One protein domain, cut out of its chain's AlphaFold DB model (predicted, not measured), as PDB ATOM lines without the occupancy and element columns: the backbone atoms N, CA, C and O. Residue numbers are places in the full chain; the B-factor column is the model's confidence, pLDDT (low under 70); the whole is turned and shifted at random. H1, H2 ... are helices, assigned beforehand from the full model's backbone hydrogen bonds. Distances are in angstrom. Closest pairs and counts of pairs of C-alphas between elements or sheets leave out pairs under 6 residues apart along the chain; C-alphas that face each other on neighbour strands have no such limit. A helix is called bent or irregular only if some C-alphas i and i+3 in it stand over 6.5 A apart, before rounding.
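Overview. This is residues 24 to 97 of the 98 residues of an uncharacterized protein of Bdellovibrionales bacterium RIFOXYC1_FULL_37_79 (UniProt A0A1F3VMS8). This is an elongated body of short, crossed helices in two groups: at one end H1 and H2 fold back on each other, and at the other the longest helix, H3, runs along one side with three short helices, H4, H5 and H6, in a chain over it. The groups join where the latter part of H1 meets the beginning of H3 and the end of H5, which lies nearest the middle; H2 and H6 lie farthest out. The printed part has 74 residues with six named helices, H1 to H6 in that order, and no named strand; the class is all helix. It is compact, with a radius of gyration of the C-alphas of 12.2 A, and spans 35 by 21 by 16 A.

Along the chain. H1, residues 24 to 34, begins at C-alpha 24 at (173.420, -16.374, 124.175) and is 15.5 A long. H2, residues 38 to 47, is 14.2 A long. H3, residues 57 to 70, measures 19.9 A from C-alpha 57 at (186.649, -12.614, 131.372). H4 is residues 73 to 80 and H5 residues 82 to 87. H5 is neither bent nor irregular, but only just: C-alphas 82 and 85 are 6.4 A apart. H6, residues 90 to 96, ends at C-alpha 96 at (195.480, -29.147, 129.911).

Arrangement. H1 and H2 touch, closest at the C-alphas of Ser 33 and Ser 41, 4.4 A, at a steep tilt of 45 degrees, opposite ways. H1 touches residues 57 to 60 of H3, closest at the C-alphas of Tyr 34 and His 57, 5.5 A; the steep tilt of 67 degrees is only just short of about perpendicular. H1 touches H5, with the C-alphas of Met 31 and Cys 87 closest at 4.8 A. H5 touches residues 60 to 64 of H3, about perpendicular at 76 degrees, with the C-alphas of Cys 60 and Cys 87 closest at 5.4 A. H3 and H4 form a helical hairpin, with the C-alphas of Leu 67 and Ile 76 closest at 6.3 A. H4 and H5 touch only at the corner. H6 is close to H3 but not clearly touching, with the C-alphas of Val 68 and Phe 96 closest at 5.5 A. In H1, H2, H3, H4 and H6 every O i to N i+4 pair is within hydrogen-bond range; in H5 it is 0 of 2, while 3 of 3 O i to N i+3 pairs are.

Size, cuts and confidence. The C-alphas of Lys 46 and Thr 70, the two farthest apart, are 35.3 A apart. The printed part has no cut. The link from H2 to H3, residues 48 to 56, is short; the other links are tight. Mean pLDDT of the printed part is 96.3, and no printed residue is under 70.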
ATOM      1  N   ASN A  24     172.488 -15.291 124.490       96.88
ATOM      2  CA  ASN A  24     173.420 -16.374 124.175       96.88
ATOM      3  C   ASN A  24     174.518 -15.930 123.206       96.88
ATOM      4  O   ASN A  24     175.673 -16.320 123.372       96.88
ATOM      5  N   ASP A  25     174.187 -15.080 122.232       97.38
ATOM      6  CA  ASP A  25     175.202 -14.514 121.341       97.38
ATOM      7  C   ASP A  25     176.202 -13.666 122.126       97.38
ATOM      8  O   ASP A  25     177.400 -13.726 121.874       97.38
ATOM      9  N   CYS A  26     175.727 -12.913 123.118       97.62
ATOM     10  CA  CYS A  26     176.579 -12.100 123.971       97.62
ATOM     11  C   CYS A  26     177.462 -12.923 124.916       97.62
ATOM     12  O   CYS A  26     178.617 -12.555 125.125       97.62
ATOM     13  N   GLU A  27     176.982 -14.064 125.420       98.06
ATOM     14  CA  GLU A  27     177.833 -15.033 126.126       98.06
ATOM     15  C   GLU A  27     178.949 -15.558 125.207       98.06
ATOM     16  O   GLU A  27     180.122 -15.578 125.580       98.06
ATOM     17  N   LEU A  28     178.606 -15.925 123.968       97.88
ATOM     18  CA  LEU A  28     179.571 -16.383 122.964       97.88
ATOM     19  C   LEU A  28     180.589 -15.301 122.597       97.88
ATOM     20  O   LEU A  28     181.783 -15.587 122.499       97.88
ATOM     21  N   LEU A  29     180.136 -14.064 122.398       98.12
ATOM     22  CA  LEU A  29     180.999 -12.924 122.107       98.12
ATOM     23  C   LEU A  29     181.927 -12.605 123.286       98.12
ATOM     24  O   LEU A  29     183.101 -12.335 123.050       98.12
ATOM     25  N   SER A  30     181.452 -12.720 124.532       98.12
ATOM     26  CA  SER A  30     182.281 -12.573 125.738       98.12
ATOM     27  C   SER A  30     183.422 -13.593 125.765       98.12
ATOM     28  O   SER A  30     184.591 -13.226 125.873       98.12
ATOM     29  N   MET A  31     183.107 -14.879 125.575       98.44
ATOM     30  CA  MET A  31     184.120 -15.941 125.560       98.44
ATOM     31  C   MET A  31     185.107 -15.788 124.393       98.44
ATOM     32  O   MET A  31     186.311 -15.970 124.555       98.44
ATOM     33  N   LYS A  32     184.628 -15.398 123.205       98.12
ATOM     34  CA  LYS A  32     185.493 -15.086 122.055       98.12
ATOM     35  C   LYS A  32     186.367 -13.855 122.301       98.12
ATOM     36  O   LYS A  32     187.508 -13.823 121.848       98.12
ATOM     37  N   SER A  33     185.851 -12.866 123.025       97.88
ATOM     38  CA  SER A  33     186.627 -11.705 123.449       97.88
ATOM     39  C   SER A  33     187.730 -12.103 124.428       97.88
ATOM     40  O   SER A  33     188.839 -11.604 124.298       97.88
ATOM     41  N   TYR A  34     187.460 -13.019 125.366       97.81
ATOM     42  CA  TYR A  34     188.486 -13.586 126.255       97.81
ATOM     43  C   TYR A  34     189.604 -14.280 125.462       97.81
ATOM     44  O   TYR A  34     190.780 -14.081 125.743       97.81
ATOM     45  N   LYS A  35     189.248 -14.996 124.391       97.19
ATOM     46  CA  LYS A  35     190.202 -15.608 123.446       97.19
ATOM     47  C   LYS A  35     190.985 -14.603 122.590       97.19
ATOM     48  O   LYS A  35     191.790 -15.016 121.762       97.19
ATOM     49  N   GLY A  36     190.724 -13.304 122.728       96.31
ATOM     50  CA  GLY A  36     191.411 -12.255 121.982       96.31
ATOM     51  C   GLY A  36     190.932 -12.070 120.540       96.31
ATOM     52  O   GLY A  36     191.681 -11.532 119.732       96.31
ATOM     53  N   ILE A  37     189.709 -12.494 120.185       97.38
ATOM     54  CA  ILE A  37     189.156 -12.298 118.831       97.38
ATOM     55  C   ILE A  37     188.673 -10.842 118.676       97.38
ATOM     56  O   ILE A  37     187.617 -10.504 119.220       97.38
ATOM     57  N   PRO A  38     189.349  -9.981 117.882       97.00
ATOM     58  CA  PRO A  38     189.100  -8.535 117.916       97.00
ATOM     59  C   PRO A  38     187.688  -8.133 117.478       97.00
ATOM     60  O   PRO A  38     187.063  -7.265 118.083       97.00
ATOM     61  N   SER A  39     187.152  -8.787 116.442       96.44
ATOM     62  CA  SER A  39     185.794  -8.521 115.952       96.44
ATOM     63  C   SER A  39     184.727  -8.891 116.983       96.44
ATOM     64  O   SER A  39     183.745  -8.168 117.136       96.44
ATOM     65  N   ALA A  40     184.941  -9.977 117.730       96.94
ATOM     66  CA  ALA A  40     184.043 -10.386 118.799       96.94
ATOM     67  C   ALA A  40     184.109  -9.423 119.990       96.94
ATOM     68  O   ALA A  40     183.067  -9.064 120.525       96.94
ATOM     69  N   SER A  41     185.303  -8.949 120.360       97.00
ATOM     70  CA  SER A  41     185.486  -7.926 121.399       97.00
ATOM     71  C   SER A  41     184.782  -6.613 121.054       97.00
ATOM     72  O   SER A  41     184.109  -6.016 121.900       97.00
ATOM     73  N   ALA A  42     184.894  -6.174 119.797       97.06
ATOM     74  CA  ALA A  42     184.218  -4.974 119.318       97.06
ATOM     75  C   ALA A  42     182.689  -5.131 119.375       97.06
ATOM     76  O   ALA A  42     181.997  -4.268 119.914       97.06
ATOM     77  N   ASP A  43     182.154  -6.251 118.885       96.62
ATOM     78  CA  ASP A  43     180.710  -6.493 118.913       96.62
ATOM     79  C   ASP A  43     180.186  -6.683 120.355       96.62
ATOM     80  O   ASP A  43     179.133  -6.148 120.703       96.62
ATOM     81  N   PHE A  44     180.937  -7.361 121.227       97.19
ATOM     82  CA  PHE A  44     180.589  -7.528 122.639       97.19
ATOM     83  C   PHE A  44     180.474  -6.180 123.362       97.19
ATOM     84  O   PHE A  44     179.437  -5.865 123.948       97.19
ATOM     85  N   SER A  45     181.519  -5.355 123.277       95.56
ATOM     86  CA  SER A  45     181.567  -4.053 123.955       95.56
ATOM     87  C   SER A  45     180.501  -3.079 123.451       95.56
ATOM     88  O   SER A  45     180.000  -2.268 124.228       95.56
ATOM     89  N   LYS A  46     180.115  -3.176 122.174       95.25
ATOM     90  CA  LYS A  46     179.129  -2.280 121.566       95.25
ATOM     91  C   LYS A  46     177.678  -2.703 121.802       95.25
ATOM     92  O   LYS A  46     176.832  -1.840 122.020       95.25
ATOM     93  N   TYR A  47     177.365  -3.998 121.737       96.00
ATOM     94  CA  TYR A  47     175.969  -4.456 121.652       96.00
ATOM     95  C   TYR A  47     175.483  -5.265 122.863       96.00
ATOM     96  O   TYR A  47     174.275  -5.481 123.002       96.00
ATOM     97  N   CYS A  48     176.384  -5.697 123.752       96.12
ATOM     98  CA  CYS A  48     176.048  -6.633 124.829       96.12
ATOM     99  C   CYS A  48     175.939  -6.015 126.228       96.12
ATOM    100  O   CYS A  48     175.585  -6.727 127.164       96.12
ATOM    101  N   LEU A  49     176.149  -4.701 126.382       92.62
ATOM    102  CA  LEU A  49     176.117  -4.002 127.683       92.62
ATOM    103  C   LEU A  49     174.790  -4.152 128.449       92.62
ATOM    104  O   LEU A  49     174.756  -4.024 129.667       92.62
ATOM    105  N   LYS A  50     173.691  -4.425 127.737       94.50
ATOM    106  CA  LYS A  50     172.353  -4.623 128.314       94.50
ATOM    107  C   LYS A  50     172.137  -6.005 128.943       94.50
ATOM    108  O   LYS A  50     171.123  -6.213 129.603       94.50
ATOM    109  N   TYR A  51     173.032  -6.959 128.696       96.62
ATOM    110  CA  TYR A  51     172.899  -8.336 129.158       96.62
ATOM    111  C   TYR A  51     173.778  -8.589 130.378       96.62
ATOM    112  O   TYR A  51     174.910  -8.116 130.462       96.62
ATOM    113  N   LYS A  52     173.274  -9.384 131.325       96.94
ATOM    114  CA  LYS A  52     174.084  -9.871 132.443       96.94
ATOM    115  C   LYS A  52     174.867 -11.089 131.973       96.94
ATOM    116  O   LYS A  52     174.280 -12.151 131.796       96.94
ATOM    117  N   ILE A  53     176.164 -10.920 131.768       97.62
ATOM    118  CA  ILE A  53     177.034 -11.952 131.203       97.62
ATOM    119  C   ILE A  53     177.469 -12.926 132.292       97.62
ATOM    120  O   ILE A  53     178.006 -12.511 133.320       97.62
ATOM    121  N   LYS A  54     177.236 -14.219 132.070       97.31
ATOM    122  CA  LYS A  54     177.684 -15.289 132.962       97.31
ATOM    123  C   LYS A  54     179.155 -15.619 132.716       97.31
ATOM    124  O   LYS A  54     179.928 -15.676 133.668       97.31
ATOM    125  N   TYR A  55     179.549 -15.830 131.462       97.50
ATOM    126  CA  TYR A  55     180.910 -16.232 131.094       97.50
ATOM    127  C   TYR A  55     181.792 -15.000 130.883       97.50
ATOM    128  O   TYR A  55     182.181 -14.654 129.766       97.50
ATOM    129  N   THR A  56     182.052 -14.286 131.978       97.50
ATOM    130  CA  THR A  56     182.909 -13.098 131.989       97.50
ATOM    131  C   THR A  56     184.377 -13.466 131.789       97.50
ATOM    132  O   THR A  56     184.787 -14.609 131.994       97.50
ATOM    133  N   HIS A  57     185.195 -12.466 131.453       97.19
ATOM    134  CA  HIS A  57     186.649 -12.614 131.372       97.19
ATOM    135  C   HIS A  57     187.245 -13.201 132.665       97.19
ATOM    136  O   HIS A  57     188.083 -14.096 132.619       97.19
ATOM    137  N   GLU A  58     186.783 -12.729 133.826       98.12
ATOM    138  CA  GLU A  58     187.216 -13.229 135.133       98.12
ATOM    139  C   GLU A  58     186.841 -14.702 135.336       98.12
ATOM    140  O   GLU A  58     187.691 -15.501 135.723       98.12
ATOM    141  N   LEU A  59     185.600 -15.091 135.017       98.12
ATOM    142  CA  LEU A  59     185.170 -16.483 135.147       98.12
ATOM    143  C   LEU A  59     185.947 -17.398 134.198       98.12
ATOM    144  O   LEU A  59     186.391 -18.461 134.627       98.12
ATOM    145  N   CYS A  60     186.157 -16.984 132.945       98.12
ATOM    146  CA  CYS A  60     186.981 -17.732 131.998       98.12
ATOM    147  C   CYS A  60     188.421 -17.902 132.514       98.12
ATOM    148  O   CYS A  60     188.956 -19.009 132.459       98.12
ATOM    149  N   GLN A  61     189.021 -16.855 133.093       98.25
ATOM    150  CA  GLN A  61     190.360 -16.937 133.680       98.25
ATOM    151  C   GLN A  61     190.415 -17.889 134.881       98.25
ATOM    152  O   GLN A  61     191.343 -18.690 134.996       98.25
ATOM    153  N   LEU A  62     189.429 -17.824 135.778       98.31
ATOM    154  CA  LEU A  62     189.333 -18.736 136.918       98.31
ATOM    155  C   LEU A  62     189.172 -20.187 136.453       98.31
ATOM    156  O   LEU A  62     189.854 -21.073 136.965       98.31
ATOM    157  N   ALA A  63     188.315 -20.422 135.459       97.94
ATOM    158  CA  ALA A  63     188.089 -21.745 134.899       97.94
ATOM    159  C   ALA A  63     189.344 -22.301 134.208       97.94
ATOM    160  O   ALA A  63     189.639 -23.483 134.366       97.94
ATOM    161  N   LEU A  64     190.118 -21.461 133.506       97.62
ATOM    162  CA  LEU A  64     191.388 -21.870 132.897       97.62
ATOM    163  C   LEU A  64     192.425 -22.227 133.965       97.62
ATOM    164  O   LEU A  64     193.060 -23.274 133.882       97.62
ATOM    165  N   ASN A  65     192.560 -21.401 135.004       97.69
ATOM    166  CA  ASN A  65     193.473 -21.679 136.114       97.69
ATOM    167  C   ASN A  65     193.143 -23.013 136.800       97.69
ATOM    168  O   ASN A  65     194.043 -23.765 137.173       97.69
ATOM    169  N   ASP A  66     191.859 -23.319 136.972       97.50
ATOM    170  CA  ASP A  66     191.425 -24.589 137.548       97.50
ATOM    171  C   ASP A  66     191.607 -25.761 136.577       97.50
ATOM    172  O   ASP A  66     191.967 -26.858 137.017       97.50
ATOM    173  N   LEU A  67     191.428 -25.548 135.268       96.50
ATOM    174  CA  LEU A  67     191.734 -26.553 134.247       96.50
ATOM    175  C   LEU A  67     193.218 -26.928 134.296       96.50
ATOM    176  O   LEU A  67     193.539 -28.108 134.357       96.50
ATOM    177  N   VAL A  68     194.115 -25.943 134.380       96.00
ATOM    178  CA  VAL A  68     195.562 -26.171 134.514       96.00
ATOM    179  C   VAL A  68     195.892 -26.982 135.775       96.00
ATOM    180  O   VAL A  68     196.717 -27.889 135.724       96.00
ATOM    181  N   LYS A  69     195.232 -26.702 136.909       95.19
ATOM    182  CA  LYS A  69     195.482 -27.407 138.183       95.19
ATOM    183  C   LYS A  69     194.951 -28.837 138.208       95.19
ATOM    184  O   LYS A  69     195.596 -29.721 138.757       95.19
ATOM    185  N   THR A  70     193.740 -29.041 137.701       93.81
ATOM    186  CA  THR A  70     193.030 -30.325 137.814       93.81
ATOM    187  C   THR A  70     193.282 -31.241 136.628       93.81
ATOM    188  O   THR A  70     193.093 -32.448 136.741       93.81
ATOM    189  N   SER A  71     193.671 -30.665 135.490       91.38
ATOM    190  CA  SER A  71     193.774 -31.321 134.188       91.38
ATOM    191  C   SER A  71     192.524 -32.105 133.767       91.38
ATOM    192  O   SER A  71     192.625 -33.009 132.950       91.38
ATOM    193  N   SER A  72     191.345 -31.796 134.327       94.06
ATOM    194  CA  SER A  72     190.119 -32.568 134.096       94.06
ATOM    195  C   SER A  72     188.989 -31.680 133.602       94.06
ATOM    196  O   SER A  72     188.299 -31.016 134.380       94.06
ATOM    197  N   LEU A  73     188.737 -31.726 132.295       94.12
ATOM    198  CA  LEU A  73     187.682 -30.931 131.665       94.12
ATOM    199  C   LEU A  73     186.288 -31.240 132.238       94.12
ATOM    200  O   LEU A  73     185.492 -30.325 132.432       94.12
ATOM    201  N   ASN A  74     186.020 -32.500 132.595       95.12
ATOM    202  CA  ASN A  74     184.753 -32.915 133.204       95.12
ATOM    203  C   ASN A  74     184.494 -32.192 134.539       95.12
ATOM    204  O   ASN A  74     183.386 -31.714 134.784       95.12
ATOM    205  N   LEU A  75     185.521 -32.062 135.391       95.69
ATOM    206  CA  LEU A  75     185.398 -31.334 136.658       95.69
ATOM    207  C   LEU A  75     185.142 -29.842 136.426       95.69
ATOM    208  O   LEU A  75     184.327 -29.241 137.128       95.69
ATOM    209  N   ILE A  76     185.783 -29.258 135.413       96.88
ATOM    210  CA  ILE A  76     185.580 -27.854 135.042       96.88
ATOM    211  C   ILE A  76     184.156 -27.616 134.529       96.88
ATOM    212  O   ILE A  76     183.494 -26.687 134.991       96.88
ATOM    213  N   GLN A  77     183.638 -28.484 133.658       95.88
ATOM    214  CA  GLN A  77     182.259 -28.405 133.165       95.88
ATOM    215  C   GLN A  77     181.237 -28.572 134.294       95.88
ATOM    216  O   GLN A  77     180.293 -27.790 134.385       95.88
ATOM    217  N   LYS A  78     181.459 -29.503 135.231       96.88
ATOM    218  CA  LYS A  78     180.596 -29.651 136.416       96.88
ATOM    219  C   LYS A  78     180.581 -28.408 137.305       96.88
ATOM    220  O   LYS A  78     179.540 -28.082 137.867       96.88
ATOM    221  N   LYS A  79     181.719 -27.723 137.449       97.25
ATOM    222  CA  LYS A  79     181.854 -26.556 138.333       97.25
ATOM    223  C   LYS A  79     181.303 -25.267 137.719       97.25
ATOM    224  O   LYS A  79     180.647 -24.497 138.415       97.25
ATOM    225  N   TYR A  80     181.572 -25.020 136.438       96.88
ATOM    226  CA  TYR A  80     181.263 -23.743 135.776       96.88
ATOM    227  C   TYR A  80     180.109 -23.836 134.754       96.88
ATOM    228  O   TYR A  80     179.584 -22.811 134.301       96.88
ATOM    229  N   GLY A  81     179.649 -25.051 134.452       96.19
ATOM    230  CA  GLY A  81     178.652 -25.372 133.431       96.19
ATOM    231  C   GLY A  81     179.290 -25.749 132.093       96.19
ATOM    232  O   GLY A  81     180.388 -25.302 131.771       96.19
ATOM    233  N   ASP A  82     178.578 -26.531 131.282       95.69
ATOM    234  CA  ASP A  82     179.127 -27.138 130.059       95.69
ATOM    235  C   ASP A  82     179.657 -26.120 129.045       95.69
ATOM    236  O   ASP A  82     180.661 -26.364 128.377       95.69
ATOM    237  N   THR A  83     179.024 -24.946 128.957       96.38
ATOM    238  CA  THR A  83     179.409 -23.886 128.014       96.38
ATOM    239  C   THR A  83     180.753 -23.236 128.355       96.38
ATOM    240  O   THR A  83     181.321 -22.578 127.489       96.38
ATOM    241  N   VAL A  84     181.308 -23.443 129.560       96.81
ATOM    242  CA  VAL A  84     182.620 -22.890 129.953       96.81
ATOM    243  C   VAL A  84     183.748 -23.343 129.022       96.81
ATOM    244  O   VAL A  84     184.731 -22.631 128.858       96.81
ATOM    245  N   ILE A  85     183.580 -24.484 128.341       96.06
ATOM    246  CA  ILE A  85     184.513 -24.948 127.307       96.06
ATOM    247  C   ILE A  85     184.713 -23.902 126.200       96.06
ATOM    248  O   ILE A  85     185.786 -23.798 125.614       96.06
ATOM    249  N   GLY A  86     183.701 -23.062 125.963       96.56
ATOM    250  CA  GLY A  86     183.759 -21.955 125.025       96.56
ATOM    251  C   GLY A  86     184.786 -20.882 125.392       96.56
ATOM    252  O   GLY A  86     185.188 -20.151 124.490       96.56
ATOM    253  N   CYS A  87     185.255 -20.814 126.646       97.38
ATOM    254  CA  CYS A  87     186.351 -19.941 127.079       97.38
ATOM    255  C   CYS A  87     187.726 -20.416 126.578       97.38
ATOM    256  O   CYS A  87     188.606 -19.589 126.361       97.38
ATOM    257  N   PHE A  88     187.921 -21.719 126.361       97.12
ATOM    258  CA  PHE A  88     189.244 -22.308 126.115       97.12
ATOM    259  C   PHE A  88     189.573 -22.403 124.630       97.12
ATOM    260  O   PHE A  88     188.699 -22.686 123.805       97.12
ATOM    261  N   THR A  89     190.822 -22.125 124.270       96.06
ATOM    262  CA  THR A  89     191.337 -22.359 122.915       96.06
ATOM    263  C   THR A  89     191.642 -23.840 122.706       96.06
ATOM    264  O   THR A  89     191.820 -24.589 123.667       96.06
ATOM    265  N   ASP A  90     191.763 -24.265 121.448       95.00
ATOM    266  CA  ASP A  90     192.159 -25.644 121.132       95.00
ATOM    267  C   ASP A  90     193.533 -25.984 121.729       95.00
ATOM    268  O   ASP A  90     193.763 -27.106 122.175       95.00
ATOM    269  N   ASN A  91     194.427 -24.993 121.820       95.19
ATOM    270  CA  ASN A  91     195.722 -25.144 122.470       95.19
ATOM    271  C   ASN A  91     195.590 -25.350 123.989       95.19
ATOM    272  O   ASN A  91     196.277 -26.205 124.544       95.19
ATOM    273  N   ASP A  92     194.709 -24.616 124.672       94.56
ATOM    274  CA  ASP A  92     194.471 -24.822 126.110       94.56
ATOM    275  C   ASP A  92     193.934 -26.231 126.375       94.56
ATOM    276  O   ASP A  92     194.412 -26.935 127.264       94.56
ATOM    277  N   LEU A  93     192.970 -26.670 125.560       95.19
ATOM    278  CA  LEU A  93     192.391 -28.005 125.662       95.19
ATOM    279  C   LEU A  93     193.446 -29.082 125.383       95.19
ATOM    280  O   LEU A  93     193.582 -30.013 126.168       95.19
ATOM    281  N   SER A  94     194.259 -28.929 124.338       94.38
ATOM    282  CA  SER A  94     195.315 -29.897 124.021       94.38
ATOM    283  C   SER A  94     196.390 -30.002 125.108       94.38
ATOM    284  O   SER A  94     196.970 -31.073 125.278       94.38
ATOM    285  N   ASN A  95     196.698 -28.912 125.815       91.75
ATOM    286  CA  ASN A  95     197.750 -28.906 126.834       91.75
ATOM    287  C   ASN A  95     197.246 -29.349 128.213       91.75
ATOM    288  O   ASN A  95     198.004 -29.959 128.974       91.75
ATOM    289  N   PHE A  96     195.987 -29.043 128.542       92.06
ATOM    290  CA  PHE A  96     195.480 -29.147 129.911       92.06
ATOM    291  C   PHE A  96     194.246 -30.044 130.071       92.06
ATOM    292  O   PHE A  96     193.987 -30.485 131.185       92.06
ATOM    293  N   ALA A  97     193.482 -30.351 129.020       84.12
ATOM    294  CA  ALA A  97     192.322 -31.242 129.119       84.12
ATOM    295  C   ALA A  97     192.733 -32.703 128.863       84.12
ATOM    296  O   ALA A  97     192.622 -33.192 127.740       84.12
TER     297      ALA A  97